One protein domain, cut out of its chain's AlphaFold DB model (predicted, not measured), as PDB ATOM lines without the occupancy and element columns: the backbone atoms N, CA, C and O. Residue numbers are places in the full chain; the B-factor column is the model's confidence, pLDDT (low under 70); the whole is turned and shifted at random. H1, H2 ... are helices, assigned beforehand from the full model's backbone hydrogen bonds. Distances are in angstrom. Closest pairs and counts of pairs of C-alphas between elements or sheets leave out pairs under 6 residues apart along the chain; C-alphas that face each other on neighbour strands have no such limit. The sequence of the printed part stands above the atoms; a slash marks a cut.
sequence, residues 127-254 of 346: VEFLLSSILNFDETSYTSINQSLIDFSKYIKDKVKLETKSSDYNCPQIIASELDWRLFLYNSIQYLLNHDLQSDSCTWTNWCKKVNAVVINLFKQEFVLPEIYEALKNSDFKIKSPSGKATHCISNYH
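What this domain is: This is residues 127 to 254 of the 346 residues of the protein "DNA helicase" of Acinetobacter sp. ANC 3880 (UniProt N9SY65). A helical hairpin, H1 and H2, makes the core; H3 crosses it, and H4, H5 and H6 lie round it. The 128 printed residues hold six named helices, H1 to H6 in order, and no named strand: all helix, compact, radius of gyration of the C-alphas 14.0 A, spans 41 by 33 by 25 A.

How they stand to each other: Start at H1, residues 127 to 135: it touches H2, residues 142 to 160, closest at C-alphas 133 and 148, 4.0 A, opposite ways at a shallow tilt of 29 degrees. H3, residues 178 to 193, touches H2, about perpendicular at 87 degrees, closest at C-alphas 185 and 149, 6.0 A. Every O i to N i+4 pair is within hydrogen-bond range in H1, H2 and H3.

Where its parts are: Find C-alpha 127 at (-4.639, 114.250, 15.485). H4 is residues 204 to 215, H5 226 to 233, H6 250 to 253, ending at (-6.505, 125.402, 15.983). H2 runs 26.3 A.

The domain as a whole: The printed part has no cut; links H2 to H3 and H5 to H6 are long. Residues 199 to 201 and 252 have pLDDT under 70.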
ATOM      1  N   VAL A 127      -4.846 113.496  16.730       92.94
ATOM      2  CA  VAL A 127      -4.639 114.250  15.485       92.94
ATOM      3  C   VAL A 127      -4.810 115.771  15.652       92.94
ATOM      4  O   VAL A 127      -4.165 116.541  14.950       92.94
ATOM      5  N   GLU A 128      -5.643 116.209  16.598       92.38
ATOM      6  CA  GLU A 128      -5.831 117.625  16.940       92.38
ATOM      7  C   GLU A 128      -4.658 118.157  17.765       92.38
ATOM      8  O   GLU A 128      -4.222 119.281  17.538       92.38
ATOM      9  N   PHE A 129      -4.094 117.339  18.659       93.88
ATOM     10  CA  PHE A 129      -2.864 117.672  19.378       93.88
ATOM     11  C   PHE A 129      -1.664 117.808  18.434       93.88
ATOM     12  O   PHE A 129      -0.928 118.787  18.527       93.88
ATOM     13  N   LEU A 130      -1.510 116.888  17.474       95.19
ATOM     14  CA  LEU A 130      -0.489 117.016  16.431       95.19
ATOM     15  C   LEU A 130      -0.652 118.328  15.658       95.19
ATOM     16  O   LEU A 130       0.304 119.086  15.531       95.19
ATOM     17  N   LEU A 131      -1.864 118.623  15.184       92.88
ATOM     18  CA  LEU A 131      -2.132 119.864  14.465       92.88
ATOM     19  C   LEU A 131      -1.797 121.103  15.308       92.88
ATOM     20  O   LEU A 131      -1.077 121.981  14.840       92.88
ATOM     21  N   SER A 132      -2.290 121.149  16.548       91.25
ATOM     22  CA  SER A 132      -2.058 122.249  17.488       91.25
ATOM     23  C   SER A 132      -0.567 122.473  17.746       91.25
ATOM     24  O   SER A 132      -0.121 123.619  17.762       91.25
ATOM     25  N   SER A 133       0.215 121.397  17.889       94.19
ATOM     26  CA  SER A 133       1.663 121.493  18.097       94.19
ATOM     27  C   SER A 133       2.414 122.113  16.922       94.19
ATOM     28  O   SER A 133       3.359 122.852  17.151       94.19
ATOM     29  N   ILE A 134       1.986 121.848  15.684       93.62
ATOM     30  CA  ILE A 134       2.644 122.353  14.471       93.62
ATOM     31  C   ILE A 134       2.207 123.790  14.188       93.62
ATOM     32  O   ILE A 134       3.050 124.656  13.984       93.62
ATOM     33  N   LEU A 135       0.896 124.063  14.200       89.88
ATOM     34  CA  LEU A 135       0.372 125.395  13.875       89.88
ATOM     35  C   LEU A 135       0.859 126.469  14.851       89.88
ATOM     36  O   LEU A 135       1.166 127.582  14.435       89.88
ATOM     37  N   ASN A 136       0.944 126.138  16.140       88.25
ATOM     38  CA  ASN A 136       1.257 127.096  17.202       88.25
ATOM     39  C   ASN A 136       2.722 127.089  17.626       88.25
ATOM     40  O   ASN A 136       3.053 127.604  18.695       88.25
ATOM     41  N   PHE A 137       3.591 126.436  16.861       91.62
ATOM     42  CA  PHE A 137       5.013 126.467  17.136       91.62
ATOM     43  C   PHE A 137       5.606 127.809  16.693       91.62
ATOM     44  O   PHE A 137       5.461 128.211  15.541       91.62
ATOM     45  N   ASP A 138       6.263 128.491  17.624       88.62
ATOM     46  CA  ASP A 138       6.899 129.787  17.411       88.62
ATOM     47  C   ASP A 138       8.186 129.835  18.237       88.62
ATOM     48  O   ASP A 138       8.131 129.852  19.468       88.62
ATOM     49  N   GLU A 139       9.336 129.841  17.558       88.81
ATOM     50  CA  GLU A 139      10.662 129.847  18.191       88.81
ATOM     51  C   GLU A 139      10.933 131.109  19.017       88.81
ATOM     52  O   GLU A 139      11.794 131.101  19.896       88.81
ATOM     53  N   THR A 140      10.192 132.189  18.768       86.81
ATOM     54  CA  THR A 140      10.368 133.459  19.479       86.81
ATOM     55  C   THR A 140       9.639 133.496  20.825       86.81
ATOM     56  O   THR A 140       9.903 134.374  21.648       86.81
ATOM     57  N   SER A 141       8.759 132.524  21.090       86.62
ATOM     58  CA  SER A 141       7.921 132.471  22.287       86.62
ATOM     59  C   SER A 141       8.127 131.169  23.055       86.62
ATOM     60  O   SER A 141       7.639 130.104  22.675       86.62
ATOM     61  N   TYR A 142       8.782 131.262  24.218       88.25
ATOM     62  CA  TYR A 142       8.966 130.122  25.125       88.25
ATOM     63  C   TYR A 142       7.639 129.431  25.472       88.25
ATOM     64  O   TYR A 142       7.556 128.203  25.486       88.25
ATOM     65  N   THR A 143       6.582 130.210  25.714       87.25
ATOM     66  CA  THR A 143       5.243 129.689  26.018       87.25
ATOM     67  C   THR A 143       4.673 128.895  24.842       87.25
ATOM     68  O   THR A 143       4.128 127.808  25.042       87.25
ATOM     69  N   SER A 144       4.839 129.404  23.615       87.94
ATOM     70  CA  SER A 144       4.392 128.732  22.391       87.94
ATOM     71  C   SER A 144       5.149 127.425  22.168       87.94
ATOM     72  O   SER A 144       4.505 126.390  21.982       87.94
ATOM     73  N   ILE A 145       6.487 127.441  22.284       93.69
ATOM     74  CA  ILE A 145       7.326 126.232  22.223       93.69
ATOM     75  C   ILE A 145       6.835 125.221  23.254       93.69
ATOM     76  O   ILE A 145       6.490 124.097  22.897       93.69
ATOM     77  N   ASN A 146       6.757 125.621  24.526       94.00
ATOM     78  CA  ASN A 146       6.430 124.722  25.623       94.00
ATOM     79  C   ASN A 146       5.081 124.020  25.408       94.00
ATOM     80  O   ASN A 146       4.988 122.792  25.457       94.00
ATOM     81  N   GLN A 147       4.040 124.787  25.089       92.62
ATOM     82  CA  GLN A 147       2.712 124.225  24.879       92.62
ATOM     83  C   GLN A 147       2.642 123.364  23.604       92.62
ATOM     84  O   GLN A 147       1.907 122.376  23.566       92.62
ATOM     85  N   SER A 148       3.423 123.681  22.569       95.06
ATOM     86  CA  SER A 148       3.540 122.835  21.376       95.06
ATOM     87  C   SER A 148       4.266 121.516  21.654       95.06
ATOM     88  O   SER A 148       3.809 120.480  21.174       95.06
ATOM     89  N   LEU A 149       5.305 121.503  22.499       97.44
ATOM     90  CA  LEU A 149       5.935 120.260  22.966       97.44
ATOM     91  C   LEU A 149       4.952 119.393  23.765       97.44
ATOM     92  O   LEU A 149       4.879 118.184  23.545       97.44
ATOM     93  N   ILE A 150       4.166 119.999  24.661       95.94
ATOM     94  CA  ILE A 150       3.141 119.294  25.446       95.94
ATOM     95  C   ILE A 150       2.093 118.667  24.520       95.94
ATOM     96  O   ILE A 150       1.799 117.477  24.648       95.94
ATOM     97  N   ASP A 151       1.558 119.424  23.561       95.81
ATOM     98  CA  ASP A 151       0.574 118.904  22.608       95.81
ATOM     99  C   ASP A 151       1.175 117.783  21.742       95.81
ATOM    100  O   ASP A 151       0.588 116.705  21.634       95.81
ATOM    101  N   PHE A 152       2.389 117.960  21.213       97.19
ATOM    102  CA  PHE A 152       3.053 116.911  20.435       97.19
ATOM    103  C   PHE A 152       3.295 115.645  21.269       97.19
ATOM    104  O   PHE A 152       3.080 114.530  20.792       97.19
ATOM    105  N   SER A 153       3.643 115.791  22.549       96.94
ATOM    106  CA  SER A 153       3.836 114.648  23.443       96.94
ATOM    107  C   SER A 153       2.565 113.825  23.663       96.94
ATOM    108  O   SER A 153       2.633 112.596  23.727       96.94
ATOM    109  N   LYS A 154       1.389 114.470  23.715       96.44
ATOM    110  CA  LYS A 154       0.093 113.778  23.817       96.44
ATOM    111  C   LYS A 154      -0.194 112.959  22.562       96.44
ATOM    112  O   LYS A 154      -0.708 111.848  22.666       96.44
ATOM    113  N   TYR A 155       0.173 113.481  21.388       96.44
ATOM    114  CA  TYR A 155       0.098 112.731  20.135       96.44
ATOM    115  C   TYR A 155       1.034 111.514  20.144       96.44
ATOM    116  O   TYR A 155       0.587 110.402  19.861       96.44
ATOM    117  N   ILE A 156       2.308 111.692  20.512       96.19
ATOM    118  CA  ILE A 156       3.279 110.588  20.550       96.19
ATOM    119  C   ILE A 156       2.864 109.510  21.557       96.19
ATOM    120  O   ILE A 156       2.906 108.327  21.221       96.19
ATOM    121  N   LYS A 157       2.396 109.894  22.750       95.38
ATOM    122  CA  LYS A 157       1.891 108.958  23.766       95.38
ATOM    123  C   LYS A 157       0.772 108.065  23.234       95.38
ATOM    124  O   LYS A 157       0.804 106.859  23.465       95.38
ATOM    125  N   ASP A 158      -0.190 108.634  22.506       94.81
ATOM    126  CA  ASP A 158      -1.290 107.872  21.900       94.81
ATOM    127  C   ASP A 158      -0.800 106.860  20.852       94.81
ATOM    128  O   ASP A 158      -1.292 105.731  20.796       94.81
ATOM    129  N   LYS A 159       0.197 107.246  20.045       93.94
ATOM    130  CA  LYS A 159       0.758 106.388  18.991       93.94
ATOM    131  C   LYS A 159       1.613 105.257  19.544       93.94
ATOM    132  O   LYS A 159       1.426 104.112  19.145       93.94
ATOM    133  N   VAL A 160       2.507 105.588  20.467       93.69
ATOM    134  CA  VAL A 160       3.557 104.695  20.965       93.69
ATOM    135  C   VAL A 160       3.085 103.825  22.136       93.69
ATOM    136  O   VAL A 160       3.576 102.712  22.303       93.69
ATOM    137  N   LYS A 161       2.107 104.293  22.927       92.88
ATOM    138  CA  LYS A 161       1.453 103.544  24.021       92.88
ATOM    139  C   LYS A 161       2.398 102.967  25.085       92.88
ATOM    140  O   LYS A 161       2.081 101.960  25.714       92.88
ATOM    141  N   LEU A 162       3.538 103.613  25.309       92.94
ATOM    142  CA  LEU A 162       4.428 103.299  26.426       92.94
ATOM    143  C   LEU A 162       3.931 103.960  27.716       92.94
ATOM    144  O   LEU A 162       3.309 105.024  27.688       92.94
ATOM    145  N   GLU A 163       4.249 103.349  28.857       93.50
ATOM    146  CA  GLU A 163       4.021 103.964  30.163       93.50
ATOM    147  C   GLU A 163       4.885 105.217  30.325       93.50
ATOM    148  O   GLU A 163       6.068 105.231  29.971       93.50
ATOM    149  N   THR A 164       4.293 106.279  30.870       93.75
ATOM    150  CA  THR A 164       4.925 107.599  30.963       93.75
ATOM    151  C   THR A 164       5.198 107.996  32.406       93.75
ATOM    152  O   THR A 164       4.453 107.636  33.317       93.75
ATOM    153  N   LYS A 165       6.240 108.799  32.609       92.12
ATOM    154  CA  LYS A 165       6.516 109.529  33.846       92.12
ATOM    155  C   LYS A 165       5.395 110.526  34.144       92.12
ATOM    156  O   LYS A 165       4.655 110.936  33.246       92.12
ATOM    157  N   SER A 166       5.285 110.927  35.410       82.06
ATOM    158  CA  SER A 166       4.370 111.985  35.852       82.06
ATOM    159  C   SER A 166       4.933 113.363  35.482       82.06
ATOM    160  O   SER A 166       5.365 114.116  36.352       82.06
ATOM    161  N   SER A 167       4.966 113.672  34.186       86.88
ATOM    162  CA  SER A 167       5.369 114.974  33.652       86.88
ATOM    163  C   SER A 167       4.441 115.415  32.521       86.88
ATOM    164  O   SER A 167       3.871 114.585  31.806       86.88
ATOM    165  N   ASP A 168       4.319 116.730  32.323       87.31
ATOM    166  CA  ASP A 168       3.432 117.311  31.300       87.31
ATOM    167  C   ASP A 168       3.816 116.903  29.870       87.31
ATOM    168  O   ASP A 168       2.973 116.863  28.972       87.31
ATOM    169  N   TYR A 169       5.085 116.538  29.667       94.38
ATOM    170  CA  TYR A 169       5.632 116.095  28.387       94.38
ATOM    171  C   TYR A 169       5.458 114.601  28.135       94.38
ATOM    172  O   TYR A 169       6.012 114.105  27.161       94.38
ATOM    173  N   ASN A 170       4.749 113.853  28.990       94.94
ATOM    174  CA  ASN A 170       4.447 112.438  28.752       94.94
ATOM    175  C   ASN A 170       5.691 111.584  28.412       94.94
ATOM    176  O   ASN A 170       5.636 110.724  27.535       94.94
ATOM    177  N   CYS A 171       6.820 111.836  29.080       96.25
ATOM    178  CA  CYS A 171       8.082 111.143  28.810       96.25
ATOM    179  C   CYS A 171       7.968 109.642  29.136       96.25
ATOM    180  O   CYS A 171       7.621 109.319  30.275       96.25
ATOM    181  N   PRO A 172       8.239 108.713  28.200       96.00
ATOM    182  CA  PRO A 172       8.256 107.279  28.480       96.00
ATOM    183  C   PRO A 172       9.222 106.890  29.607       96.00
ATOM    184  O   PRO A 172      10.325 107.427  29.704       96.00
ATOM    185  N   GLN A 173       8.845 105.908  30.431       95.31
ATOM    186  CA  GLN A 173       9.672 105.432  31.553       95.31
ATOM    187  C   GLN A 173      11.048 104.910  31.114       95.31
ATOM    188  O   GLN A 173      12.026 105.068  31.839       95.31
ATOM    189  N   ILE A 174      11.123 104.336  29.910       94.56
ATOM    190  CA  ILE A 174      12.357 103.793  29.328       94.56
ATOM    191  C   ILE A 174      13.399 104.873  28.995       94.56
ATOM    192  O   ILE A 174      14.583 104.571  28.902       94.56
ATOM    193  N   ILE A 175      12.987 106.136  28.841       94.12
ATOM    194  CA  ILE A 175      13.901 107.232  28.512       94.12
ATOM    195  C   ILE A 175      14.465 107.812  29.804       94.12
ATOM    196  O   ILE A 175      13.732 108.389  30.612       94.12
ATOM    197  N   ALA A 176      15.778 107.696  29.997       91.00
ATOM    198  CA  ALA A 176      16.444 108.163  31.210       91.00
ATOM    199  C   ALA A 176      16.356 109.694  31.371       91.00
ATOM    200  O   ALA A 176      15.929 110.186  32.418       91.00
ATOM    201  N   SER A 177      16.696 110.435  30.315       94.56
ATOM    202  CA  SER A 177      16.827 111.895  30.313       94.56
ATOM    203  C   SER A 177      15.563 112.593  29.804       94.56
ATOM    204  O   SER A 177      15.164 112.448  28.649       94.56
ATOM    205  N   GLU A 178      14.928 113.407  30.652       93.19
ATOM    206  CA  GLU A 178      13.805 114.249  30.210       93.19
ATOM    207  C   GLU A 178      14.231 115.347  29.235       93.19
ATOM    208  O   GLU A 178      13.416 115.797  28.430       93.19
ATOM    209  N   LEU A 179      15.488 115.789  29.308       94.50
ATOM    210  CA  LEU A 179      16.016 116.780  28.381       94.50
ATOM    211  C   LEU A 179      16.106 116.190  26.972       94.50
ATOM    212  O   LEU A 179      15.599 116.803  26.035       94.50
ATOM    213  N   ASP A 180      16.649 114.978  26.843       96.25
ATOM    214  CA  ASP A 180      16.753 114.289  25.551       96.25
ATOM    215  C   ASP A 180      15.368 114.008  24.966       96.25
ATOM    216  O   ASP A 180      15.149 114.174  23.768       96.25
ATOM    217  N   TRP A 181      14.389 113.690  25.819       97.25
ATOM    218  CA  TRP A 181      12.996 113.579  25.393       97.25
ATOM    219  C   TRP A 181      12.438 114.892  24.833       97.25
ATOM    220  O   TRP A 181      11.833 114.904  23.762       97.25
ATOM    221  N   ARG A 182      12.644 116.020  25.525       96.56
ATOM    222  CA  ARG A 182      12.171 117.331  25.048       96.56
ATOM    223  C   ARG A 182      12.880 117.753  23.760       96.56
ATOM    224  O   ARG A 182      12.221 118.302  22.881       96.56
ATOM    225  N   LEU A 183      14.173 117.449  23.619       97.25
ATOM    226  CA  LEU A 183      14.927 117.659  22.380       97.25
ATOM    227  C   LEU A 183      14.385 116.794  21.237       97.25
ATOM    228  O   LEU A 183      14.198 117.299  20.134       97.25
ATOM    229  N   PHE A 184      14.047 115.527  21.497       98.00
ATOM    230  CA  PHE A 184      13.371 114.669  20.524       98.00
ATOM    231  C   PHE A 184      12.031 115.268  20.069       98.00
ATOM    232  O   PHE A 184      11.778 115.346  18.865       98.00
ATOM    233  N   LEU A 185      11.184 115.735  20.997       98.06
ATOM    234  CA  LEU A 185       9.906 116.378  20.659       98.06
ATOM    235  C   LEU A 185      10.118 117.653  19.823       98.06
ATOM    236  O   LEU A 185       9.440 117.841  18.814       98.06
ATOM    237  N   TYR A 186      11.076 118.498  20.215       97.75
ATOM    238  CA  TYR A 186      11.430 119.726  19.501       97.75
ATOM    239  C   TYR A 186      11.893 119.426  18.072       97.75
ATOM    240  O   TYR A 186      11.303 119.920  17.113       97.75
ATOM    241  N   ASN A 187      12.890 118.550  17.920       97.75
ATOM    242  CA  ASN A 187      13.447 118.178  16.620       97.75
ATOM    243  C   ASN A 187      12.412 117.485  15.724       97.75
ATOM    244  O   ASN A 187      12.416 117.674  14.509       97.75
ATOM    245  N   SER A 188      11.471 116.744  16.317       97.00
ATOM    246  CA  SER A 188      10.343 116.162  15.589       97.00
ATOM    247  C   SER A 188       9.419 117.230  15.000       97.00
ATOM    248  O   SER A 188       9.028 117.116  13.840       97.00
ATOM    249  N   ILE A 189       9.073 118.271  15.766       96.62
ATOM    250  CA  ILE A 189       8.253 119.383  15.262       96.62
ATOM    251  C   ILE A 189       9.012 120.147  14.173       96.62
ATOM    252  O   ILE A 189       8.446 120.392  13.113       96.62
ATOM    253  N   GLN A 190      10.300 120.434  14.376       95.50
ATOM    254  CA  GLN A 190      11.158 121.077  13.372       95.50
ATOM    255  C   GLN A 190      11.212 120.294  12.058       95.50
ATOM    256  O   GLN A 190      11.014 120.849  10.978       95.50
ATOM    257  N   TYR A 191      11.398 118.975  12.141       95.38
ATOM    258  CA  TYR A 191      11.361 118.092  10.979       95.38
ATOM    259  C   TYR A 191      10.036 118.205  10.207       95.38
ATOM    260  O   TYR A 191      10.036 118.244   8.975       95.38
ATOM    261  N   LEU A 192       8.910 118.300  10.918       93.50
ATOM    262  CA  LEU A 192       7.587 118.481  10.317       93.50
ATOM    263  C   LEU A 192       7.427 119.882   9.695       93.50
ATOM    264  O   LEU A 192       6.879 120.000   8.600       93.50
ATOM    265  N   LEU A 193       7.926 120.932  10.350       91.38
ATOM    266  CA  LEU A 193       7.863 122.314   9.859       91.38
ATOM    267  C   LEU A 193       8.690 122.532   8.587       91.38
ATOM    268  O   LEU A 193       8.211 123.199   7.674       91.38
ATOM    269  N   ASN A 194       9.844 121.868   8.464       90.06
ATOM    270  CA  ASN A 194      10.698 121.900   7.267       90.06
ATOM    271  C   ASN A 194      10.033 121.330   5.993       90.06
ATOM    272  O   ASN A 194      10.633 121.359   4.922       90.06
ATOM    273  N   HIS A 195       8.807 120.805   6.098       86.44
ATOM    274  CA  HIS A 195       8.000 120.299   4.985       86.44
ATOM    275  C   HIS A 195       6.722 121.135   4.744       86.44
ATOM    276  O   HIS A 195       5.708 120.601   4.285       86.44
ATOM    277  N   ASP A 196       6.740 122.429   5.084       79.38
ATOM    278  CA  ASP A 196       5.652 123.399   4.857       79.38
ATOM    279  C   ASP A 196       4.299 123.004   5.488       79.38
ATOM    280  O   ASP A 196       3.213 123.271   4.955       79.38
ATOM    281  N   LEU A 197       4.338 122.341   6.651       81.75
ATOM    282  CA  LEU A 197       3.139 121.844   7.339       81.75
ATOM    283  C   LEU A 197       2.424 122.889   8.213       81.75
ATOM    284  O   LEU A 197       1.333 122.599   8.710       81.75
ATOM    285  N   GLN A 198       2.996 124.089   8.369       77.19
ATOM    286  CA  GLN A 198       2.426 125.185   9.167       77.19
ATOM    287  C   GLN A 198       1.375 126.025   8.417       77.19
ATOM    288  O   GLN A 198       0.805 126.944   8.988       77.19
ATOM    289  N   SER A 199       1.084 125.723   7.145       68.75
ATOM    290  CA  SER A 199       0.072 126.456   6.368       68.75
ATOM    291  C   SER A 199      -1.322 126.316   6.995       68.75
ATOM    292  O   SER A 199      -1.958 125.269   6.892       68.75
ATOM    293  N   ASP A 200      -1.801 127.391   7.612       66.69
ATOM    294  CA  ASP A 200      -3.015 127.474   8.432       66.69
ATOM    295  C   ASP A 200      -4.325 127.451   7.629       66.69
ATOM    296  O   ASP A 200      -5.390 127.092   8.134       66.69
ATOM    297  N   SER A 201      -4.244 127.765   6.346       64.81
ATOM    298  CA  SER A 201      -5.379 127.999   5.463       64.81
ATOM    299  C   SER A 201      -6.003 126.763   4.818       64.81
ATOM    300  O   SER A 201      -6.993 126.873   4.095       64.81
ATOM    301  N   CYS A 202      -5.469 125.565   5.048       75.12
ATOM    302  CA  CYS A 202      -5.944 124.374   4.346       75.12
ATOM    303  C   CYS A 202      -7.011 123.576   5.122       75.12
ATOM    304  O   CYS A 202      -7.239 123.744   6.321       75.12
ATOM    305  N   THR A 203      -7.720 122.686   4.420       82.25
ATOM    306  CA  THR A 203      -8.707 121.791   5.050       82.25
ATOM    307  C   THR A 203      -8.035 120.632   5.783       82.25
ATOM    308  O   THR A 203      -6.958 120.183   5.384       82.25
ATOM    309  N   TRP A 204      -8.717 120.044   6.770       87.38
ATOM    310  CA  TRP A 204      -8.269 118.818   7.446       87.38
ATOM    311  C   TRP A 204      -7.859 117.700   6.486       87.38
ATOM    312  O   TRP A 204      -6.851 117.035   6.703       87.38
ATOM    313  N   THR A 205      -8.629 117.475   5.421       87.19
ATOM    314  CA  THR A 205      -8.322 116.416   4.448       87.19
ATOM    315  C   THR A 205      -7.006 116.682   3.722       87.19
ATOM    316  O   THR A 205      -6.203 115.762   3.559       87.19
ATOM    317  N   ASN A 206      -6.774 117.924   3.291       86.50
ATOM    318  CA  ASN A 206      -5.541 118.297   2.598       86.50
ATOM    319  C   ASN A 206      -4.348 118.270   3.553       86.50
ATOM    320  O   ASN A 206      -3.310 117.706   3.210       86.50
ATOM    321  N   TRP A 207      -4.522 118.788   4.766       91.12
ATOM    322  CA  TRP A 207      -3.489 118.759   5.792       91.12
ATOM    323  C   TRP A 207      -3.088 117.333   6.168       91.12
ATOM    324  O   TRP A 207      -1.911 116.996   6.090       91.12
ATOM    325  N   CYS A 208      -4.059 116.452   6.459       92.31
ATOM    326  CA  CYS A 208      -3.793 115.046   6.769       92.31
ATOM    327  C   CYS A 208      -3.019 114.343   5.646       92.31
ATOM    328  O   CYS A 208      -2.175 113.501   5.935       92.31
ATOM    329  N   LYS A 209      -3.274 114.663   4.369       91.06
ATOM    330  CA  LYS A 209      -2.489 114.114   3.250       91.06
ATOM    331  C   LYS A 209      -1.029 114.566   3.308       91.06
ATOM    332  O   LYS A 209      -0.153 113.715   3.187       91.06
ATOM    333  N   LYS A 210      -0.783 115.866   3.515       91.25
ATOM    334  CA  LYS A 210       0.572 116.436   3.597       91.25
ATOM    335  C   LYS A 210       1.351 115.855   4.778       91.25
ATOM    336  O   LYS A 210       2.405 115.264   4.582       91.25
ATOM    337  N   VAL A 211       0.799 115.929   5.990       93.38
ATOM    338  CA  VAL A 211       1.494 115.453   7.198       93.38
ATOM    339  C   VAL A 211       1.714 113.941   7.182       93.38
ATOM    340  O   VAL A 211       2.777 113.496   7.595       93.38
ATOM    341  N   ASN A 212       0.787 113.142   6.632       94.25
ATOM    342  CA  ASN A 212       0.988 111.695   6.483       94.25
ATOM    343  C   ASN A 212       2.183 111.341   5.594       94.25
ATOM    344  O   ASN A 212       2.779 110.293   5.809       94.25
ATOM    345  N   ALA A 213       2.541 112.169   4.608       92.94
ATOM    346  CA  ALA A 213       3.714 111.910   3.772       92.94
ATOM    347  C   ALA A 213       5.032 112.048   4.558       92.94
ATOM    348  O   ALA A 213       6.034 111.430   4.200       92.94
ATOM    349  N   VAL A 214       5.012 112.819   5.649       94.50
ATOM    350  CA  VAL A 214       6.196 113.182   6.437       94.50
ATOM    351  C   VAL A 214       6.255 112.389   7.745       94.50
ATOM    352  O   VAL A 214       7.233 111.695   8.008       94.50
ATOM    353  N   VAL A 215       5.181 112.405   8.544       94.25
ATOM    354  CA  VAL A 215       5.152 111.841   9.908       94.25
ATOM    355  C   VAL A 215       5.394 110.329   9.945       94.25
ATOM    356  O   VAL A 215       5.967 109.825  10.906       94.25
ATOM    357  N   ILE A 216       5.042 109.595   8.883       93.50
ATOM    358  CA  ILE A 216       5.329 108.154   8.779       93.50
ATOM    359  C   ILE A 216       6.829 107.846   8.720       93.50
ATOM    360  O   ILE A 216       7.221 106.717   8.980       93.50
ATOM    361  N   ASN A 217       7.670 108.825   8.371       94.31
ATOM    362  CA  ASN A 217       9.123 108.683   8.313       94.31
ATOM    363  C   ASN A 217       9.822 109.253   9.558       94.31
ATOM    364  O   ASN A 217      11.052 109.302   9.587       94.31
ATOM    365  N   LEU A 218       9.071 109.647  10.596       94.62
ATOM    366  CA  LEU A 218       9.634 110.224  11.819       94.62
ATOM    367  C   LEU A 218      10.637 109.282  12.501       94.62
ATOM    368  O   LEU A 218      11.701 109.714  12.923       94.62
ATOM    369  N   PHE A 219      10.345 107.980  12.544       94.69
ATOM    370  CA  PHE A 219      11.223 106.980  13.165       94.69
ATOM    371  C   PHE A 219      12.570 106.788  12.439       94.69
ATOM    372  O   PHE A 219      13.453 106.122  12.969       94.69
ATOM    373  N   LYS A 220      12.722 107.325  11.220       95.12
ATOM    374  CA  LYS A 220      13.952 107.224  10.417       95.12
ATOM    375  C   LYS A 220      14.917 108.390  10.642       95.12
ATOM    376  O   LYS A 220      15.976 108.398  10.027       95.12
ATOM    377  N   GLN A 221      14.532 109.390  11.432       96.50
ATOM    378  CA  GLN A 221      15.347 110.587  11.620       96.50
ATOM    379  C   GLN A 221      16.495 110.333  12.604       96.50
ATOM    380  O   GLN A 221      16.335 109.589  13.570       96.50
ATOM    381  N   GLU A 222      17.640 110.980  12.385       95.62
ATOM    382  CA  GLU A 222      18.862 110.772  13.183       95.62
ATOM    383  C   GLU A 222      18.718 111.200  14.650       95.62
ATOM    384  O   GLU A 222      19.391 110.661  15.522       95.62
ATOM    385  N   PHE A 223      17.810 112.136  14.945       95.94
ATOM    386  CA  PHE A 223      17.530 112.600  16.309       95.94
ATOM    387  C   PHE A 223      16.635 111.642  17.118       95.94
ATOM    388  O   PHE A 223      16.278 111.955  18.257       95.94
ATOM    389  N   VAL A 224      16.197 110.517  16.539       96.00
ATOM    390  CA  VAL A 224      15.380 109.516  17.239       96.00
ATOM    391  C   VAL A 224      16.216 108.823  18.309       96.00
ATOM    392  O   VAL A 224      17.292 108.296  18.035       96.00
ATOM    393  N   LEU A 225      15.683 108.773  19.528       96.25
ATOM    394  CA  LEU A 225      16.337 108.101  20.646       96.25
ATOM    395  C   LEU A 225      16.308 106.569  20.450       96.25
ATOM    396  O   LEU A 225      15.234 106.025  20.154       96.25
ATOM    397  N   PRO A 226      17.436 105.852  20.625       94.31
ATOM    398  CA  PRO A 226      17.497 104.399  20.442       94.31
ATOM    399  C   PRO A 226      16.456 103.631  21.267       94.31
ATOM    400  O   PRO A 226      15.881 102.653  20.792       94.31
ATOM    401  N   GLU A 227      16.164 104.105  22.478       95.06
ATOM    402  CA  GLU A 227      15.252 103.484  23.439       95.06
ATOM    403  C   GLU A 227      13.797 103.450  22.953       95.06
ATOM    404  O   GLU A 227      13.040 102.556  23.327       95.06
ATOM    405  N   ILE A 228      13.391 104.416  22.122       94.50
ATOM    406  CA  ILE A 228      12.017 104.520  21.608       94.50
ATOM    407  C   ILE A 228      11.899 104.089  20.138       94.50
ATOM    408  O   ILE A 228      10.787 103.975  19.621       94.50
ATOM    409  N   TYR A 229      13.018 103.805  19.462       94.75
ATOM    410  CA  TYR A 229      13.058 103.497  18.030       94.75
ATOM    411  C   TYR A 229      12.096 102.370  17.629       94.75
ATOM    412  O   TYR A 229      11.249 102.565  16.754       94.75
ATOM    413  N   GLU A 230      12.175 101.209  18.288       94.56
ATOM    414  CA  GLU A 230      11.322 100.061  17.951       94.56
ATOM    415  C   GLU A 230       9.839 100.355  18.207       94.56
ATOM    416  O   GLU A 230       8.971  99.933  17.441       94.56
ATOM    417  N   ALA A 231       9.529 101.141  19.237       94.69
ATOM    418  CA  ALA A 231       8.156 101.525  19.528       94.69
ATOM    419  C   ALA A 231       7.605 102.487  18.457       94.69
ATOM    420  O   ALA A 231       6.484 102.302  17.983       94.69
ATOM    421  N   LEU A 232       8.405 103.460  18.001       94.31
ATOM    422  CA  LEU A 232       8.044 104.350  16.893       94.31
ATOM    423  C   LEU A 232       7.872 103.575  15.579       94.31
ATOM    424  O   LEU A 232       6.863 103.727  14.897       94.31
ATOM    425  N   LYS A 233       8.829 102.715  15.228       94.75
ATOM    426  CA  LYS A 233       8.813 101.927  13.987       94.75
ATOM    427  C   LYS A 233       7.571 101.040  13.864       94.75
ATOM    428  O   LYS A 233       7.038 100.890  12.767       94.75
ATOM    429  N   ASN A 234       7.103 100.481  14.981       93.69
ATOM    430  CA  ASN A 234       5.921  99.618  15.027       93.69
ATOM    431  C   ASN A 234       4.595 100.391  15.201       93.69
ATOM    432  O   ASN A 234       3.523  99.786  15.158       93.69
ATOM    433  N   SER A 235       4.641 101.713  15.388       93.25
ATOM    434  CA  SER A 235       3.451 102.551  15.572       93.25
ATOM    435  C   SER A 235       2.815 102.958  14.239       93.25
ATOM    436  O   SER A 235       3.496 103.390  13.309       93.25
ATOM    437  N   ASP A 236       1.478 102.925  14.159       91.94
ATOM    438  CA  ASP A 236       0.757 103.486  13.008       91.94
ATOM    439  C   ASP A 236       0.648 105.010  13.129       91.94
ATOM    440  O   ASP A 236      -0.302 105.557  13.700       91.94
ATOM    441  N   PHE A 237       1.625 105.712  12.560       90.38
ATOM    442  CA  PHE A 237       1.642 107.172  12.484       90.38
ATOM    443  C   PHE A 237       0.631 107.760  11.503       90.38
ATOM    444  O   PHE A 237       0.455 108.979  11.477       90.38
ATOM    445  N   LYS A 238      -0.071 106.936  10.718       90.44
ATOM    446  CA  LYS A 238      -1.081 107.445   9.802       90.44
ATOM    447  C   LYS A 238      -2.208 108.108  10.591       90.44
ATOM    448  O   LYS A 238      -2.723 107.592  11.589       90.44
ATOM    449  N   ILE A 239      -2.613 109.279  10.125       91.56
ATOM    450  CA  ILE A 239      -3.718 110.048  10.683       91.56
ATOM    451  C   ILE A 239      -4.836 110.217   9.658       91.56
ATOM    452  O   ILE A 239      -4.627 110.185   8.441       91.56
ATOM    453  N   LYS A 240      -6.053 110.402  10.162       91.94
ATOM    454  CA  LYS A 240      -7.243 110.716   9.370       91.94
ATOM    455  C   LYS A 240      -7.873 111.987   9.921       91.94
ATOM    456  O   LYS A 240      -7.694 112.308  11.095       91.94
ATOM    457  N   SER A 241      -8.631 112.682   9.077       88.38
ATOM    458  CA  SER A 241      -9.413 113.827   9.523       88.38
ATOM    459  C   SER A 241     -10.381 113.400  10.636       88.38
ATOM    460  O   SER A 241     -10.966 112.311  10.559       88.38
ATOM    461  N   PRO A 242     -10.572 114.221  11.685       87.44
ATOM    462  CA  PRO A 242     -11.584 113.937  12.691       87.44
ATOM    463  C   PRO A 242     -12.967 113.806  12.045       87.44
ATOM    464  O   PRO A 242     -13.299 114.549  11.117       87.44
ATOM    465  N   SER A 243     -13.789 112.884  12.559       85.00
ATOM    466  CA  SER A 243     -15.155 112.676  12.059       85.00
ATOM    467  C   SER A 243     -15.926 113.998  11.993       85.00
ATOM    468  O   SER A 243     -15.914 114.774  12.951       85.00
ATOM    469  N   GLY A 244     -16.538 114.275  10.840       80.38
ATOM    470  CA  GLY A 244     -17.289 115.505  10.575       80.38
ATOM    471  C   GLY A 244     -16.455 116.770  10.322       80.38
ATOM    472  O   GLY A 244     -17.037 117.781   9.956       80.38
ATOM    473  N   LYS A 245     -15.119 116.743  10.461       80.50
ATOM    474  CA  LYS A 245     -14.250 117.929  10.284       80.50
ATOM    475  C   LYS A 245     -13.474 117.945   8.962       80.50
ATOM    476  O   LYS A 245     -12.687 118.852   8.733       80.50
ATOM    477  N   ALA A 246     -13.683 116.972   8.072       81.50
ATOM    478  CA  ALA A 246     -12.871 116.759   6.866       81.50
ATOM    479  C   ALA A 246     -12.692 118.000   5.965       81.50
ATOM    480  O   ALA A 246     -11.619 118.178   5.383       81.50
ATOM    481  N   THR A 247     -13.720 118.843   5.854       74.19
ATOM    482  CA  THR A 247     -13.725 120.072   5.039       74.19
ATOM    483  C   THR A 247     -13.498 121.342   5.858       74.19
ATOM    484  O   THR A 247     -13.497 122.432   5.294       74.19
ATOM    485  N   HIS A 248     -13.328 121.231   7.178       76.38
ATOM    486  CA  HIS A 248     -13.083 122.386   8.035       76.38
ATOM    487  C   HIS A 248     -11.635 122.851   7.868       76.38
ATOM    488  O   HIS A 248     -10.733 122.028   7.681       76.38
ATOM    489  N   CYS A 249     -11.432 124.164   7.955       76.19
ATOM    490  CA  CYS A 249     -10.111 124.778   7.957       76.19
ATOM    491  C   CYS A 249      -9.348 124.413   9.237       76.19
ATOM    492  O   CYS A 249      -9.947 124.335  10.317       76.19
ATOM    493  N   ILE A 250      -8.040 124.187   9.123       80.81
ATOM    494  CA  ILE A 250      -7.194 123.875  10.278       80.81
ATOM    495  C   ILE A 250      -6.792 125.116  11.084       80.81
ATOM    496  O   ILE A 250      -6.523 124.969  12.272       80.81
ATOM    497  N   SER A 251      -6.860 126.321  10.497       74.81
ATOM    498  CA  SER A 251      -6.599 127.613  11.165       74.81
ATOM    499  C   SER A 251      -7.358 127.798  12.480       74.81
ATOM    500  O   SER A 251      -6.937 128.553  13.345       74.81
ATOM    501  N   ASN A 252      -8.470 127.086  12.665       69.50
ATOM    502  CA  ASN A 252      -9.270 127.107  13.889       69.50
ATOM    503  C   ASN A 252      -8.532 126.529  15.115       69.50
ATOM    504  O   ASN A 252      -9.028 126.634  16.232       69.50
ATOM    505  N   TYR A 253      -7.377 125.890  14.913       77.38
ATOM    506  CA  TYR A 253      -6.505 125.402  15.983       77.38
ATOM    507  C   TYR A 253      -5.336 126.347  16.274       77.38
ATOM    508  O   TYR A 253      -4.499 126.004  17.109       77.38
ATOM    509  N   HIS A 254      -5.268 127.525  15.640       76.19
ATOM    510  CA  HIS A 254      -4.381 128.575  16.126       76.19
ATOM    511  C   HIS A 254      -4.833 129.032  17.514       76.19
ATOM    512  O   HIS A 254      -5.991 129.391  17.721       76.19
TER     513      HIS A 254